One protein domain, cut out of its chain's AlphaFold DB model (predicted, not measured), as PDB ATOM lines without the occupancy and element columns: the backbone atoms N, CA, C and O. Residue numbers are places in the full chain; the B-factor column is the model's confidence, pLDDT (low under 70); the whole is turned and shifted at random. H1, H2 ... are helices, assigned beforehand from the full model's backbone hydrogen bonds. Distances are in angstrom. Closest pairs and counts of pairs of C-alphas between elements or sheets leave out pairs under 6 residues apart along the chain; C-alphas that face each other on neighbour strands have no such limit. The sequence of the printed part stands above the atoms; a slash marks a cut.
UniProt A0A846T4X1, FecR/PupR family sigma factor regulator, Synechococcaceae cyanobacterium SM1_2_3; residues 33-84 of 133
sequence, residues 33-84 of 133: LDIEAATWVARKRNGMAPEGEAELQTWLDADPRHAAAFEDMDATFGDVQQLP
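Overview. This is residues 33 to 84 of the 133 residues of the protein "FecR/PupR family sigma factor regulator" of Synechococcaceae cyanobacterium SM1_2_3 (UniProt A0A846T4X1). The longest helix, H3, and H2 meet at their link as the corner of a V, and H1 crosses H3 near Phe 70 and runs roughly alongside H2, in the opposite direction and a little off from it. The end of H3 and the last residues, 78 to 84, stick out from this three-helix body as an arm. The printed part has 52 residues with three named helices, in the order H1, H2, H3, and no named strand; the class is all helix. It is compact, with a radius of gyration of the C-alphas of 11.1 A, and spans 36 by 24 by 13 A.

Along the chain. H3 holds residues 64 to 81 and is 26.2 A long, from C-alpha 64 at (51.474, 81.437, 25.800) to C-alpha 81 at (54.499, 107.183, 22.188). H1 holds residues 33 to 45, is 18.4 A long and begins at C-alpha 33, at (46.090, 87.044, 17.216). H2 holds residues 50 to 62 and is 18.8 A long.

Arrangement. H3 and H1 touch, their closest C-alphas being those of Phe 70 and Ala 37, 4.8 A apart. They run the same way at a steep tilt of 54 degrees. H3 and H2 touch only at the corner by their link, H2 with residues 59 to 61 alone and H3 with residues 66 to 67 alone; the closest C-alphas, those of Leu 60 and His 66, are 5.3 A apart. Their lines stand at a steep tilt of 53 degrees, opposite ways. H1 and H2 are close but not clearly touching, with the closest C-alphas, those of Trp 40 and Leu 56, 7.0 A apart, and run opposite ways at a shallow tilt of 27 degrees. In H1, H2 and H3 every O i to N i+4 pair is within hydrogen-bond range.

Size, cuts and confidence. The two C-alphas farthest apart, those of Ala 62 and Pro 84, are 36.8 A apart. Residues 78 to 84, of which 78 to 81 belong to H3, stand free. The links H1 to H2 and H2 to H3 are tight, and the printed part has no cut. The mean pLDDT of the printed part is 94.9, and no printed residue is under 70.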
ATOM      1  N   LEU A  33      45.439  86.887  15.922       95.25
ATOM      2  CA  LEU A  33      46.090  87.044  17.216       95.25
ATOM      3  C   LEU A  33      46.683  88.449  17.394       95.25
ATOM      4  O   LEU A  33      46.515  89.053  18.452       95.25
ATOM      5  N   ASP A  34      47.317  88.996  16.357       94.44
ATOM      6  CA  ASP A  34      47.902  90.340  16.404       94.44
ATOM      7  C   ASP A  34      46.812  91.411  16.533       94.44
ATOM      8  O   ASP A  34      46.961  92.384  17.276       94.44
ATOM      9  N   ILE A  35      45.667  91.212  15.867       94.12
ATOM     10  CA  ILE A  35      44.499  92.097  15.996       94.12
ATOM     11  C   ILE A  35      43.952  92.068  17.433       94.12
ATOM     12  O   ILE A  35      43.647  93.122  18.008       94.12
ATOM     13  N   GLU A  36      43.816  90.880  18.029       96.12
ATOM     14  CA  GLU A  36      43.360  90.727  19.415       96.12
ATOM     15  C   GLU A  36      44.341  91.363  20.408       96.12
ATOM     16  O   GLU A  36      43.927  92.147  21.267       96.12
ATOM     17  N   ALA A  37      45.641  91.107  20.249       97.69
ATOM     18  CA  ALA A  37      46.698  91.687  21.072       97.69
ATOM     19  C   ALA A  37      46.701  93.222  20.995       97.69
ATOM     20  O   ALA A  37      46.678  93.898  22.029       97.69
ATOM     21  N   ALA A  38      46.640  93.793  19.787       96.06
ATOM     22  CA  ALA A  38      46.572  95.240  19.591       96.06
ATOM     23  C   ALA A  38      45.321  95.847  20.248       96.06
ATOM     24  O   ALA A  38      45.383  96.921  20.856       96.06
ATOM     25  N   THR A  39      44.189  95.141  20.183       95.50
ATOM     26  CA  THR A  39      42.939  95.553  20.838       95.50
ATOM     27  C   THR A  39      43.093  95.586  22.360       95.50
ATOM     28  O   THR A  39      42.696  96.566  23.003       95.50
ATOM     29  N   TRP A  40      43.713  94.559  22.948       97.38
ATOM     30  CA  TRP A  40      43.981  94.500  24.383       97.38
ATOM     31  C   TRP A  40      44.926  95.610  24.852       97.38
ATOM     32  O   TRP A  40      44.614  96.307  25.825       97.38
ATOM     33  N   VAL A  41      46.032  95.838  24.138       97.00
ATOM     34  CA  VAL A  41      46.999  96.909  24.432       97.00
ATOM     35  C   VAL A  41      46.335  98.286  24.360       97.00
ATOM     36  O   VAL A  41      46.475  99.097  25.282       97.00
ATOM     37  N   ALA A  42      45.547  98.547  23.314       94.62
ATOM     38  CA  ALA A  42      44.819  99.803  23.165       94.62
ATOM     39  C   ALA A  42      43.820 100.020  24.313       94.62
ATOM     40  O   ALA A  42      43.773 101.103  24.902       94.62
ATOM     41  N   ARG A  43      43.051  98.986  24.686       94.56
ATOM     42  CA  ARG A  43      42.101  99.059  25.808       94.56
ATOM     43  C   ARG A  43      42.819  99.353  27.125       94.56
ATOM     44  O   ARG A  43      42.357 100.217  27.868       94.56
ATOM     45  N   LYS A  44      43.956  98.697  27.391       94.25
ATOM     46  CA  LYS A  44      44.763  98.912  28.604       94.25
ATOM     47  C   LYS A  44      45.236 100.362  28.702       94.25
ATOM     48  O   LYS A  44      45.047 101.008  29.731       94.25
ATOM     49  N   ARG A  45      45.776 100.906  27.607       91.56
ATOM     50  CA  ARG A  45      46.297 102.283  27.540       91.56
ATOM     51  C   ARG A  45      45.215 103.363  27.622       91.56
ATOM     52  O   ARG A  45      45.499 104.460  28.091       91.56
ATOM     53  N   ASN A  46      43.978 103.049  27.243       90.38
ATOM     54  CA  ASN A  46      42.832 103.958  27.347       90.38
ATOM     55  C   ASN A  46      42.217 104.043  28.760       90.38
ATOM     56  O   ASN A  46      41.204 104.717  28.936       90.38
ATOM     57  N   GLY A  47      42.806 103.389  29.768       88.44
ATOM     58  CA  GLY A  47      42.290 103.402  31.140       88.44
ATOM     59  C   GLY A  47      41.218 102.337  31.367       88.44
ATOM     60  O   GLY A  47      40.074 102.641  31.703       88.44
ATOM     61  N   MET A  48      41.595 101.076  31.152       91.19
ATOM     62  CA  MET A  48      40.741  99.907  31.360       91.19
ATOM     63  C   MET A  48      40.230  99.798  32.811       91.19
ATOM     64  O   MET A  48      40.962 100.051  33.767       91.19
ATOM     65  N   ALA A  49      38.965  99.396  32.975       88.94
ATOM     66  CA  ALA A  49      38.357  99.115  34.277       88.94
ATOM     67  C   ALA A  49      38.838  97.764  34.860       88.94
ATOM     68  O   ALA A  49      39.258  96.901  34.090       88.94
ATOM     69  N   PRO A  50      38.699  97.519  36.181       87.06
ATOM     70  CA  PRO A  50      39.174  96.287  36.825       87.06
ATOM     71  C   PRO A  50      38.636  94.986  36.208       87.06
ATOM     72  O   PRO A  50      39.372  94.012  36.105       87.06
ATOM     73  N   GLU A  51      37.380  94.984  35.751       90.12
ATOM     74  CA  GLU A  51      36.778  93.839  35.048       90.12
ATOM     75  C   GLU A  51      37.567  93.481  33.778       90.12
ATOM     76  O   GLU A  51      37.816  92.315  33.493       90.12
ATOM     77  N   GLY A  52      38.022  94.499  33.041       92.38
ATOM     78  CA  GLY A  52      38.802  94.303  31.825       92.38
ATOM     79  C   GLY A  52      40.194  93.742  32.103       92.38
ATOM     80  O   GLY A  52      40.707  93.002  31.271       92.38
ATOM     81  N   GLU A  53      40.792  94.049  33.258       94.06
ATOM     82  CA  GLU A  53      42.090  93.481  33.635       94.06
ATOM     83  C   GLU A  53      41.953  91.978  33.913       94.06
ATOM     84  O   GLU A  53      42.792  91.195  33.484       94.06
ATOM     85  N   ALA A  54      40.863  91.543  34.555       95.38
ATOM     86  CA  ALA A  54      40.592  90.120  34.762       95.38
ATOM     87  C   ALA A  54      40.344  89.371  33.439       95.38
ATOM     88  O   ALA A  54      40.835  88.255  33.255       95.38
ATOM     89  N   GLU A  55      39.619  89.989  32.500       96.38
ATOM     90  CA  GLU A  55      39.444  89.449  31.145       96.38
ATOM     91  C   GLU A  55      40.783  89.360  30.398       96.38
ATOM     92  O   GLU A  55      41.056  88.341  29.765       96.38
ATOM     93  N   LEU A  56      41.637  90.385  30.516       96.50
ATOM     94  CA  LEU A  56      42.974  90.390  29.925       96.50
ATOM     95  C   LEU A  56      43.826  89.250  30.486       96.50
ATOM     96  O   LEU A  56      44.409  88.501  29.711       96.50
ATOM     97  N   GLN A  57      43.868  89.074  31.810       96.94
ATOM     98  CA  GLN A  57      44.625  87.977  32.421       96.94
ATOM     99  C   GLN A  57      44.099  86.611  31.977       96.94
ATOM    100  O   GLN A  57      44.877  85.741  31.609       96.94
ATOM    101  N   THR A  58      42.776  86.452  31.900       97.75
ATOM    102  CA  THR A  58      42.163  85.217  31.387       97.75
ATOM    103  C   THR A  58      42.588  84.934  29.945       97.75
ATOM    104  O   THR A  58      42.860  83.787  29.594       97.75
ATOM    105  N   TRP A  59      42.652  85.968  29.102       97.62
ATOM    106  CA  TRP A  59      43.115  85.835  27.724       97.62
ATOM    107  C   TRP A  59      44.612  85.495  27.665       97.62
ATOM    108  O   TRP A  59      44.981  84.592  26.921       97.62
ATOM    109  N   LEU A  60      45.459  86.127  28.482       97.94
ATOM    110  CA  LEU A  60      46.898  85.834  28.553       97.94
ATOM    111  C   LEU A  60      47.192  84.406  29.042       97.94
ATOM    112  O   LEU A  60      48.080  83.747  28.505       97.94
ATOM    113  N   ASP A  61      46.428  83.909  30.015       97.69
ATOM    114  CA  ASP A  61      46.585  82.560  30.572       97.69
ATOM    115  C   ASP A  61      46.110  81.448  29.617       97.69
ATOM    116  O   ASP A  61      46.476  80.282  29.785       97.69
ATOM    117  N   ALA A  62      45.285  81.778  28.617       97.31
ATOM    118  CA  ALA A  62      44.696  80.794  27.711       97.31
ATOM    119  C   ALA A  62      45.709  80.181  26.726       97.31
ATOM    120  O   ALA A  62      45.602  78.994  26.407       97.31
ATOM    121  N   ASP A  63      46.683  80.961  26.246       96.88
ATOM    122  CA  ASP A  63      47.734  80.503  25.330       96.88
ATOM    123  C   ASP A  63      49.017  81.337  25.531       96.88
ATOM    124  O   ASP A  63      48.966  82.563  25.441       96.88
ATOM    125  N   PRO A  64      50.198  80.717  25.725       94.62
ATOM    126  CA  PRO A  64      51.474  81.437  25.800       94.62
ATOM    127  C   PRO A  64      51.763  82.369  24.611       94.62
ATOM    128  O   PRO A  64      52.498  83.346  24.755       94.62
ATOM    129  N   ARG A  65      51.201  82.089  23.430       96.69
ATOM    130  CA  ARG A  65      51.317  82.959  22.249       96.69
ATOM    131  C   ARG A  65      50.636  84.309  22.458       96.69
ATOM    132  O   ARG A  65      51.111  85.300  21.912       96.69
ATOM    133  N   HIS A  66      49.576  84.363  23.263       97.69
ATOM    134  CA  HIS A  66      48.873  85.604  23.590       97.69
ATOM    135  C   HIS A  66      49.777  86.565  24.359       97.69
ATOM    136  O   HIS A  66      49.820  87.749  24.040       97.69
ATOM    137  N   ALA A  67      50.559  86.051  25.312       96.25
ATOM    138  CA  ALA A  67      51.529  86.857  26.045       96.25
ATOM    139  C   ALA A  67      52.602  87.448  25.120       96.25
ATOM    140  O   ALA A  67      52.859  88.647  25.177       96.25
ATOM    141  N   ALA A  68      53.163  86.638  24.217       96.56
ATOM    142  CA  ALA A  68      54.168  87.111  23.266       96.56
ATOM    143  C   ALA A  68      53.615  88.190  22.316       96.56
ATOM    144  O   ALA A  68      54.245  89.230  22.136       96.56
ATOM    145  N   ALA A  69      52.423  87.976  21.749       97.50
ATOM    146  CA  ALA A  69      51.780  88.953  20.869       97.50
ATOM    147  C   ALA A  69      51.409  90.247  21.617       97.50
ATOM    148  O   ALA A  69      51.553  91.349  21.088       97.50
ATOM    149  N   PHE A  70      50.967  90.135  22.872       97.88
ATOM    150  CA  PHE A  70      50.672  91.290  23.715       97.88
ATOM    151  C   PHE A  70      51.916  92.129  24.002       97.88
ATOM    152  O   PHE A  70      51.856  93.352  23.895       97.88
ATOM    153  N   GLU A  71      53.032  91.491  24.358       97.31
ATOM    154  CA  GLU A  71      54.305  92.176  24.604       97.31
ATOM    155  C   GLU A  71      54.825  92.882  23.346       97.31
ATOM    156  O   GLU A  71      55.243  94.037  23.432       97.31
ATOM    157  N   ASP A  72      54.744  92.235  22.180       96.81
ATOM    158  CA  ASP A  72      55.160  92.822  20.900       96.81
ATOM    159  C   ASP A  72      54.319  94.057  20.526       96.81
ATOM    160  O   ASP A  72      54.848  95.124  20.187       96.81
ATOM    161  N   MET A  73      52.995  93.961  20.679       96.81
ATOM    162  CA  MET A  73      52.099  95.093  20.445       96.81
ATOM    163  C   MET A  73      52.294  96.201  21.487       96.81
ATOM    164  O   MET A  73      52.273  97.383  21.138       96.81
ATOM    165  N   ASP A  74      52.526  95.874  22.759       96.56
ATOM    166  CA  ASP A  74      52.799  96.885  23.784       96.56
ATOM    167  C   ASP A  74      54.125  97.610  23.507       96.56
ATOM    168  O   ASP A  74      54.181  98.838  23.588       96.56
ATOM    169  N   ALA A  75      55.168  96.898  23.077       96.62
ATOM    170  CA  ALA A  75      56.418  97.515  22.644       96.62
ATOM    171  C   ALA A  75      56.196  98.455  21.447       96.62
ATOM    172  O   ALA A  75      56.536  99.637  21.524       96.62
ATOM    173  N   THR A  76      55.510  97.981  20.403       95.31
ATOM    174  CA  THR A  76      55.204  98.769  19.197       95.31
ATOM    175  C   THR A  76      54.453 100.060  19.526       95.31
ATOM    176  O   THR A  76      54.827 101.151  19.094       95.31
ATOM    177  N   PHE A  77      53.397  99.979  20.339       93.31
ATOM    178  CA  PHE A  77      52.678 101.175  20.776       93.31
ATOM    179  C   PHE A  77      53.543 102.057  21.693       93.31
ATOM    180  O   PHE A  77      53.329 103.269  21.771       93.31
ATOM    181  N   GLY A  78      54.472 101.470  22.452       94.44
ATOM    182  CA  GLY A  78      55.451 102.186  23.270       94.44
ATOM    183  C   GLY A  78      56.349 103.072  22.414       94.44
ATOM    184  O   GLY A  78      56.437 104.272  22.673       94.44
ATOM    185  N   ASP A  79      56.907 102.518  21.342       94.62
ATOM    186  CA  ASP A  79      57.755 103.239  20.390       94.62
ATOM    187  C   ASP A  79      57.011 104.410  19.737       94.62
ATOM    188  O   ASP A  79      57.540 105.518  19.639       94.62
ATOM    189  N   VAL A  80      55.736 104.213  19.382       92.31
ATOM    190  CA  VAL A  80      54.882 105.286  18.846       92.31
ATOM    191  C   VAL A  80      54.693 106.429  19.853       92.31
ATOM    192  O   VAL A  80      54.659 107.593  19.456       92.31
ATOM    193  N   GLN A  81      54.596 106.140  21.155       90.06
ATOM    194  CA  GLN A  81      54.499 107.183  22.188       90.06
ATOM    195  C   GLN A  81      55.807 107.952  22.399       90.06
ATOM    196  O   GLN A  81      55.770 109.062  22.925       90.06
ATOM    197  N   GLN A  82      56.947 107.380  22.009       93.88
ATOM    198  CA  GLN A  82      58.259 108.020  22.115       93.88
ATOM    199  C   GLN A  82      58.614 108.872  20.885       93.88
ATOM    200  O   GLN A  82      59.697 109.457  20.843       93.88
ATOM    201  N   LEU A  83      57.730 108.959  19.882       93.88
ATOM    202  CA  LEU A  83      57.973 109.791  18.705       93.88
ATOM    203  C   LEU A  83      58.184 111.265  19.101       93.88
ATOM    204  O   LEU A  83      57.416 111.795  19.910       93.88
ATOM    205  N   PRO A  84      59.180 111.962  18.516       95.00
ATOM    206  CA  PRO A  84      59.430 113.365  18.819       95.00
ATOM    207  C   PRO A  84      58.216 114.251  18.522       95.00
ATOM    208  O   PRO A  84      57.594 114.139  17.463       95.00
TER     209      PRO A  84